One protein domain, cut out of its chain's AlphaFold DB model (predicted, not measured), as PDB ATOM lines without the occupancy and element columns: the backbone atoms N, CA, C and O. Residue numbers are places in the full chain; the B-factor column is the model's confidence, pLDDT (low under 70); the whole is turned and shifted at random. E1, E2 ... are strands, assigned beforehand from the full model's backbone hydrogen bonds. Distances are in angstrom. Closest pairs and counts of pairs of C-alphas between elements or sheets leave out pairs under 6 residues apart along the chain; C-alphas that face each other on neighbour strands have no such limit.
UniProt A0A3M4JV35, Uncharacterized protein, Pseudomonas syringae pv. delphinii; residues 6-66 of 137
ATOM      1  N   ILE A   6     190.798 123.038 127.799       76.88
ATOM      2  CA  ILE A   6     190.466 122.129 128.890       76.88
ATOM      3  C   ILE A   6     190.397 120.697 128.370       76.88
ATOM      4  O   ILE A   6     190.221 120.459 127.173       76.88
ATOM      5  N   THR A   7     190.517 119.737 129.273       74.19
ATOM      6  CA  THR A   7     190.276 118.332 128.956       74.19
ATOM      7  C   THR A   7     188.767 118.091 128.929       74.19
ATOM      8  O   THR A   7     188.052 118.583 129.803       74.19
ATOM      9  N   GLY A   8     188.270 117.342 127.947       70.75
ATOM     10  CA  GLY A   8     186.881 116.882 127.906       70.75
ATOM     11  C   GLY A   8     186.737 115.402 128.228       70.75
ATOM     12  O   GLY A   8     187.617 114.598 127.918       70.75
ATOM     13  N   ASN A   9     185.619 115.068 128.866       68.12
ATOM     14  CA  ASN A   9     185.285 113.710 129.269       68.12
ATOM     15  C   ASN A   9     184.260 113.131 128.288       68.12
ATOM     16  O   ASN A   9     183.190 113.716 128.111       68.12
ATOM     17  N   THR A  10     184.590 112.004 127.659       69.44
ATOM     18  CA  THR A  10     183.682 111.236 126.794       69.44
ATOM     19  C   THR A  10     183.100 110.010 127.478       69.44
ATOM     20  O   THR A  10     182.159 109.428 126.964       69.44
ATOM     21  N   GLU A  11     183.598 109.596 128.637       59.09
ATOM     22  CA  GLU A  11     183.112 108.392 129.318       59.09
ATOM     23  C   GLU A  11     181.798 108.629 130.080       59.09
ATOM     24  O   GLU A  11     181.096 107.681 130.431       59.09
ATOM     25  N   ASN A  12     181.399 109.891 130.263       54.47
ATOM     26  CA  ASN A  12     180.120 110.242 130.867       54.47
ATOM     27  C   ASN A  12     178.984 110.344 129.831       54.47
ATOM     28  O   ASN A  12     179.180 110.776 128.699       54.47
ATOM     29  N   TYR A  13     177.754 110.020 130.252       53.34
ATOM     30  CA  TYR A  13     176.513 110.293 129.506       53.34
ATOM     31  C   TYR A  13     176.473 109.771 128.056       53.34
ATOM     32  O   TYR A  13     176.080 110.488 127.139       53.34
ATOM     33  N   GLY A  14     176.825 108.501 127.841       58.91
ATOM     34  CA  GLY A  14     176.590 107.836 126.553       58.91
ATOM     35  C   GLY A  14     177.565 108.225 125.442       58.91
ATOM     36  O   GLY A  14     177.165 108.265 124.283       58.91
ATOM     37  N   HIS A  15     178.836 108.470 125.780       66.06
ATOM     38  CA  HIS A  15     179.903 108.783 124.819       66.06
ATOM     39  C   HIS A  15     179.847 110.186 124.202       66.06
ATOM     40  O   HIS A  15     180.399 110.427 123.129       66.06
ATOM     41  N   HIS A  16     179.202 111.136 124.884       72.69
ATOM     42  CA  HIS A  16     179.162 112.529 124.454       72.69
ATOM     43  C   HIS A  16     180.230 113.353 125.175       72.69
ATOM     44  O   HIS A  16     180.212 113.462 126.399       72.69
ATOM     45  N   LEU A  17     181.134 113.974 124.408       77.19
ATOM     46  CA  LEU A  17     182.156 114.877 124.935       77.19
ATOM     47  C   LEU A  17     181.503 116.048 125.678       77.19
ATOM     48  O   LEU A  17     180.792 116.861 125.080       77.19
ATOM     49  N   GLN A  18     181.779 116.156 126.975       78.25
ATOM     50  CA  GLN A  18     181.342 117.287 127.788       78.25
ATOM     51  C   GLN A  18     182.468 118.304 127.974       78.25
ATOM     52  O   GLN A  18     183.616 117.946 128.235       78.25
ATOM     53  N   GLY A  19     182.110 119.584 127.879       81.38
ATOM     54  CA  GLY A  19     182.989 120.712 128.158       81.38
ATOM     55  C   GLY A  19     182.354 121.632 129.188       81.38
ATOM     56  O   GLY A  19     181.239 122.105 128.975       81.38
ATOM     57  N   PHE A  20     183.054 121.909 130.284       83.19
ATOM     58  CA  PHE A  20     182.589 122.821 131.329       83.19
ATOM     59  C   PHE A  20     183.383 124.121 131.296       83.19
ATOM     60  O   PHE A  20     184.599 124.127 131.142       83.19
ATOM     61  N   CYS A  21     182.694 125.241 131.449       83.75
ATOM     62  CA  CYS A  21     183.318 126.547 131.437       83.75
ATOM     63  C   CYS A  21     184.143 126.768 132.708       83.75
ATOM     64  O   CYS A  21     183.615 126.731 133.814       83.75
ATOM     65  N   THR A  22     185.419 127.097 132.534       75.44
ATOM     66  CA  THR A  22     186.353 127.431 133.624       75.44
ATOM     67  C   THR A  22     186.467 128.934 133.889       75.44
ATOM     68  O   THR A  22     187.246 129.356 134.741       75.44
ATOM     69  N   ASN A  23     185.700 129.762 133.170       82.75
ATOM     70  CA  ASN A  23     185.681 131.207 133.389       82.75
ATOM     71  C   ASN A  23     185.240 131.529 134.832       82.75
ATOM     72  O   ASN A  23     184.145 131.111 135.209       82.75
ATOM     73  N   PRO A  24     186.007 132.322 135.607       79.12
ATOM     74  CA  PRO A  24     185.660 132.682 136.986       79.12
ATOM     75  C   PRO A  24     184.319 133.409 137.151       79.12
ATOM     76  O   PRO A  24     183.779 133.450 138.251       79.12
ATOM     77  N   ALA A  25     183.785 134.007 136.080       84.44
ATOM     78  CA  ALA A  25     182.466 134.635 136.088       84.44
ATOM     79  C   ALA A  25     181.306 133.620 136.057       84.44
ATOM     80  O   ALA A  25     180.152 134.011 136.226       84.44
ATOM     81  N   CYS A  26     181.584 132.340 135.801       81.25
ATOM     82  CA  CYS A  26     180.599 131.267 135.840       81.25
ATOM     83  C   CYS A  26     180.586 130.553 137.187       81.25
ATOM     84  O   CYS A  26     181.617 130.387 137.835       81.25
ATOM     85  N   GLU A  27     179.407 130.050 137.552       78.44
ATOM     86  CA  GLU A  27     179.302 129.052 138.609       78.44
ATOM     87  C   GLU A  27     180.021 127.754 138.185       78.44
ATOM     88  O   GLU A  27     179.993 127.396 136.997       78.44
ATOM     89  N   PRO A  28     180.673 127.042 139.126       72.62
ATOM     90  CA  PRO A  28     181.247 125.727 138.857       72.62
ATOM     91  C   PRO A  28     180.191 124.790 138.263       72.62
ATOM     92  O   PRO A  28     179.058 124.779 138.731       72.62
ATOM     93  N   GLY A  29     180.547 124.006 137.244       71.88
ATOM     94  CA  GLY A  29     179.567 123.160 136.545       71.88
ATOM     95  C   GLY A  29     178.859 123.814 135.354       71.88
ATOM     96  O   GLY A  29     178.113 123.129 134.658       71.88
ATOM     97  N   ALA A  30     179.115 125.091 135.038       80.25
ATOM     98  CA  ALA A  30     178.524 125.732 133.862       80.25
ATOM     99  C   ALA A  30     178.878 124.985 132.561       80.25
ATOM    100  O   ALA A  30     180.028 124.967 132.125       80.25
ATOM    101  N   LEU A  31     177.874 124.389 131.918       83.12
ATOM    102  CA  LEU A  31     178.047 123.594 130.704       83.12
ATOM    103  C   LEU A  31     178.321 124.469 129.477       83.12
ATOM    104  O   LEU A  31     177.670 125.492 129.236       83.12
ATOM    105  N   GLY A  32     179.268 124.024 128.660       85.81
ATOM    106  CA  GLY A  32     179.440 124.477 127.292       85.81
ATOM    107  C   GLY A  32     178.675 123.600 126.312       85.81
ATOM    108  O   GLY A  32     178.501 122.400 126.519       85.81
ATOM    109  N   ARG A  33     178.266 124.204 125.201       87.06
ATOM    110  CA  ARG A  33     177.796 123.491 124.009       87.06
ATOM    111  C   ARG A  33     178.902 123.472 122.966       87.06
ATOM    112  O   ARG A  33     179.563 124.492 122.774       87.06
ATOM    113  N   GLN A  34     179.071 122.354 122.269       87.94
ATOM    114  CA  GLN A  34     179.957 122.310 121.111       87.94
ATOM    115  C   GLN A  34     179.409 123.241 120.020       87.94
ATOM    116  O   GLN A  34     178.208 123.247 119.740       87.94
ATOM    117  N   VAL A  35     180.283 124.036 119.408       87.50
ATOM    118  CA  VAL A  35     179.941 124.931 118.299       87.50
ATOM    119  C   VAL A  35     180.748 124.542 117.064       87.50
ATOM    120  O   VAL A  35     181.943 124.277 117.146       87.50
ATOM    121  N   ALA A  36     180.078 124.483 115.912       77.44
ATOM    122  CA  ALA A  36     180.710 124.165 114.628       77.44
ATOM    123  C   ALA A  36     181.395 125.386 113.988       77.44
ATOM    124  O   ALA A  36     182.239 125.241 113.106       77.44
ATOM    125  N   GLU A  37     181.021 126.594 114.417       71.50
ATOM    126  CA  GLU A  37     181.548 127.844 113.881       71.50
ATOM    127  C   GLU A  37     182.946 128.125 114.425       71.50
ATOM    128  O   GLU A  37     183.135 128.555 115.566       71.50
ATOM    129  N   HIS A  38     183.931 127.931 113.562       64.81
ATOM    130  CA  HIS A  38     185.269 128.450 113.767       64.81
ATOM    131  C   HIS A  38     185.251 129.978 113.591       64.81
ATOM    132  O   HIS A  38     184.653 130.461 112.625       64.81
ATOM    133  N   PRO A  39     185.869 130.764 114.496       60.78
ATOM    134  CA  PRO A  39     186.034 132.199 114.285       60.78
ATOM    135  C   PRO A  39     186.640 132.469 112.902       60.78
ATOM    136  O   PRO A  39     187.585 131.788 112.505       60.78
ATOM    137  N   GLU A  40     186.128 133.455 112.163       55.03
ATOM    138  CA  GLU A  40     186.699 133.810 110.861       55.03
ATOM    139  C   GLU A  40     188.212 134.068 110.996       55.03
ATOM    140  O   GLU A  40     188.657 134.881 111.808       55.03
ATOM    141  N   GLY A  41     189.015 133.319 110.234       57.78
ATOM    142  CA  GLY A  41     190.479 133.385 110.282       57.78
ATOM    143  C   GLY A  41     191.160 132.503 111.339       57.78
ATOM    144  O   GLY A  41     192.384 132.570 111.466       57.78
ATOM    145  N   SER A  42     190.436 131.665 112.089       59.28
ATOM    146  CA  SER A  42     191.071 130.675 112.967       59.28
ATOM    147  C   SER A  42     191.636 129.503 112.162       59.28
ATOM    148  O   SER A  42     190.953 128.956 111.296       59.28
ATOM    149  N   GLN A  43     192.871 129.099 112.472       62.84
ATOM    150  CA  GLN A  43     193.435 127.839 111.988       62.84
ATOM    151  C   GLN A  43     192.522 126.672 112.383       62.84
ATOM    152  O   GLN A  43     191.892 126.698 113.442       62.84
ATOM    153  N   GLN A  44     192.456 125.662 111.515       73.19
ATOM    154  CA  GLN A  44     191.765 124.407 111.791       73.19
ATOM    155  C   GLN A  44     192.220 123.863 113.154       73.19
ATOM    156  O   GLN A  44     193.419 123.858 113.449       73.19
ATOM    157  N   LEU A  45     191.264 123.467 114.002       76.19
ATOM    158  CA  LEU A  45     191.596 122.895 115.305       76.19
ATOM    159  C   LEU A  45     192.374 121.582 115.118       76.19
ATOM    160  O   LEU A  45     192.128 120.875 114.138       76.19
ATOM    161  N   PRO A  46     193.303 121.250 116.031       81.69
ATOM    162  CA  PRO A  46     193.963 119.949 116.027       81.69
ATOM    163  C   PRO A  46     192.954 118.800 116.152       81.69
ATOM    164  O   PRO A  46     191.880 118.974 116.731       81.69
ATOM    165  N   ASP A  47     193.331 117.614 115.678       81.31
ATOM    166  CA  ASP A  47     192.512 116.410 115.838       81.31
ATOM    167  C   ASP A  47     192.201 116.139 117.320       81.31
ATOM    168  O   ASP A  47     193.061 116.290 118.194       81.31
ATOM    169  N   GLY A  48     190.950 115.761 117.603       79.81
ATOM    170  CA  GLY A  48     190.451 115.537 118.966       79.81
ATOM    171  C   GLY A  48     190.254 116.815 119.790       79.81
ATOM    172  O   GLY A  48     190.065 116.734 121.002       79.81
ATOM    173  N   VAL A  49     190.319 118.004 119.178       84.69
ATOM    174  CA  VAL A  49     190.019 119.284 119.837       84.69
ATOM    175  C   VAL A  49     188.739 119.882 119.265       84.69
ATOM    176  O   VAL A  49     188.596 120.083 118.061       84.69
ATOM    177  N   HIS A  50     187.817 120.225 120.156       86.50
ATOM    178  CA  HIS A  50     186.485 120.712 119.827       86.50
ATOM    179  C   HIS A  50     186.273 122.107 120.410       86.50
ATOM    180  O   HIS A  50     186.678 122.383 121.537       86.50
ATOM    181  N   LEU A  51     185.610 122.995 119.669       88.31
ATOM    182  CA  LEU A  51     185.260 124.317 120.180       88.31
ATOM    183  C   LEU A  51     183.948 124.251 120.957       88.31
ATOM    184  O   LEU A  51     182.943 123.747 120.455       88.31
ATOM    185  N   PHE A  52     183.953 124.804 122.162       89.75
ATOM    186  CA  PHE A  52     182.783 124.930 123.014       89.75
ATOM    187  C   PHE A  52     182.502 126.397 123.326       89.75
ATOM    188  O   PHE A  52     183.400 127.236 123.389       89.75
ATOM    189  N   GLU A  53     181.228 126.703 123.540       90.56
ATOM    190  CA  GLU A  53     180.757 127.994 124.026       90.56
ATOM    191  C   GLU A  53     179.933 127.773 125.292       90.56
ATOM    192  O   GLU A  53     178.964 127.013 125.286       90.56
ATOM    193  N   CYS A  54     180.306 128.443 126.381       89.88
ATOM    194  CA  CYS A  54     179.568 128.402 127.636       89.88
ATOM    195  C   CYS A  54     178.126 128.872 127.425       89.88
ATOM    196  O   CYS A  54     177.885 129.980 126.931       89.88
ATOM    197  N   CYS A  55     177.157 128.068 127.860       87.38
ATOM    198  CA  CYS A  55     175.744 128.411 127.745       87.38
ATOM    199  C   CYS A  55     175.393 129.685 128.533       87.38
ATOM    200  O   CYS A  55     174.570 130.473 128.053       87.38
ATOM    201  N   SER A  56     176.069 129.919 129.664       88.06
ATOM    202  CA  SER A  56     175.818 131.033 130.586       88.06
ATOM    203  C   SER A  56     176.534 132.326 130.180       88.06
ATOM    204  O   SER A  56     175.879 133.325 129.903       88.06
ATOM    205  N   CYS A  57     177.871 132.326 130.112       89.50
ATOM    206  CA  CYS A  57     178.655 133.554 129.905       89.50
ATOM    207  C   CYS A  57     179.126 133.778 128.461       89.50
ATOM    208  O   CYS A  57     179.795 134.771 128.190       89.50
ATOM    209  N   LYS A  58     178.819 132.854 127.539       90.38
ATOM    210  CA  LYS A  58     179.275 132.876 126.134       90.38
ATOM    211  C   LYS A  58     180.796 132.842 125.948       90.38
ATOM    212  O   LYS A  58     181.288 133.052 124.843       90.38
ATOM    213  N   HIS A  59     181.548 132.536 127.006       88.25
ATOM    214  CA  HIS A  59     182.979 132.274 126.908       88.25
ATOM    215  C   HIS A  59     183.232 131.086 125.979       88.25
ATOM    216  O   HIS A  59     182.621 130.030 126.149       88.25
ATOM    217  N   ARG A  60     184.131 131.265 125.009       88.19
ATOM    218  CA  ARG A  60     184.551 130.212 124.085       88.19
ATOM    219  C   ARG A  60     185.843 129.571 124.566       88.19
ATOM    220  O   ARG A  60     186.773 130.284 124.926       88.19
ATOM    221  N   PHE A  61     185.897 128.248 124.534       86.44
ATOM    222  CA  PHE A  61     187.031 127.460 125.006       86.44
ATOM    223  C   PHE A  61     187.186 126.184 124.175       86.44
ATOM    224  O   PHE A  61     186.229 125.679 123.592       86.44
ATOM    225  N   GLU A  62     188.409 125.681 124.092       87.56
ATOM    226  CA  GLU A  62     188.746 124.430 123.423       87.56
ATOM    227  C   GLU A  62     188.626 123.267 124.406       87.56
ATOM    228  O   GLU A  62     189.101 123.342 125.538       87.56
ATOM    229  N   VAL A  63     188.031 122.169 123.958       84.31
ATOM    230  CA  VAL A  63     187.901 120.928 124.713       84.31
ATOM    231  C   VAL A  63     188.669 119.852 123.970       84.31
ATOM    232  O   VAL A  63     188.310 119.493 122.851       84.31
ATOM    233  N   GLN A  64     189.746 119.366 124.577       84.88
ATOM    234  CA  GLN A  64     190.524 118.255 124.048       84.88
ATOM    235  C   GLN A  64     189.963 116.939 124.581       84.88
ATOM    236  O   GLN A  64     189.985 116.697 125.788       84.88
ATOM    237  N   GLU A  65     189.481 116.087 123.684       78.44
ATOM    238  CA  GLU A  65     189.086 114.719 123.991       78.44
ATOM    239  C   GLU A  65     190.321 113.926 124.456       78.44
ATOM    240  O   GLU A  65     191.308 113.801 123.726       78.44
ATOM    241  N   GLN A  66     190.297 113.405 125.688       70.50
ATOM    242  CA  GLN A  66     191.282 112.425 126.155       70.50
ATOM    243  C   GLN A  66     190.646 111.040 126.161       70.50
ATOM    244  O   GLN A  66     189.655 110.807 126.840       70.50
TER     245      GLN A  66
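What this domain is: This is residues 6 to 66 of the 137 residues of an uncharacterized protein of Pseudomonas syringae pv. delphinii (UniProt A0A3M4JV35). With little regular structure, the domain is a small four-stranded sheet curled like part of a barrel, with two long loops; residues 19 to 20 pair beside its E2 edge. The 61 printed residues include no named helix and strands E1 to E4, 19 residues, all strand; the mixed sheet's order is E1 E4 E3 E2. It is compact, radius of gyration of the C-alphas 11.4 A, spanning 31 by 27 by 15 A.

Where its parts are: E3, residues 49 to 54, measures 15.9 A; E4, 60 to 65, 16.1 A, ending at C-alpha 65 (189.086, 114.719, 123.991). E1, 6 to 8, begins at C-alpha 6 (190.466, 122.129, 128.890); E2 is residues 31 to 34.

How they stand to each other: E2 E3 E4 form a meander, each the antiparallel neighbour of the one before, in two hairpins: N 33 and O 53 are 2.9 A apart, N 50 and O 63 2.8 A. E1 is parallel to E4, N 6 to O 62 2.8 A.

The domain as a whole: The C-alphas farthest apart, of Gly 14 and Gly 41, are 33.3 A apart. E1 to E2 and E2 to E3 are long links. The printed part has no cut; pLDDT is under 70 at 9 to 15 and 38 to 43.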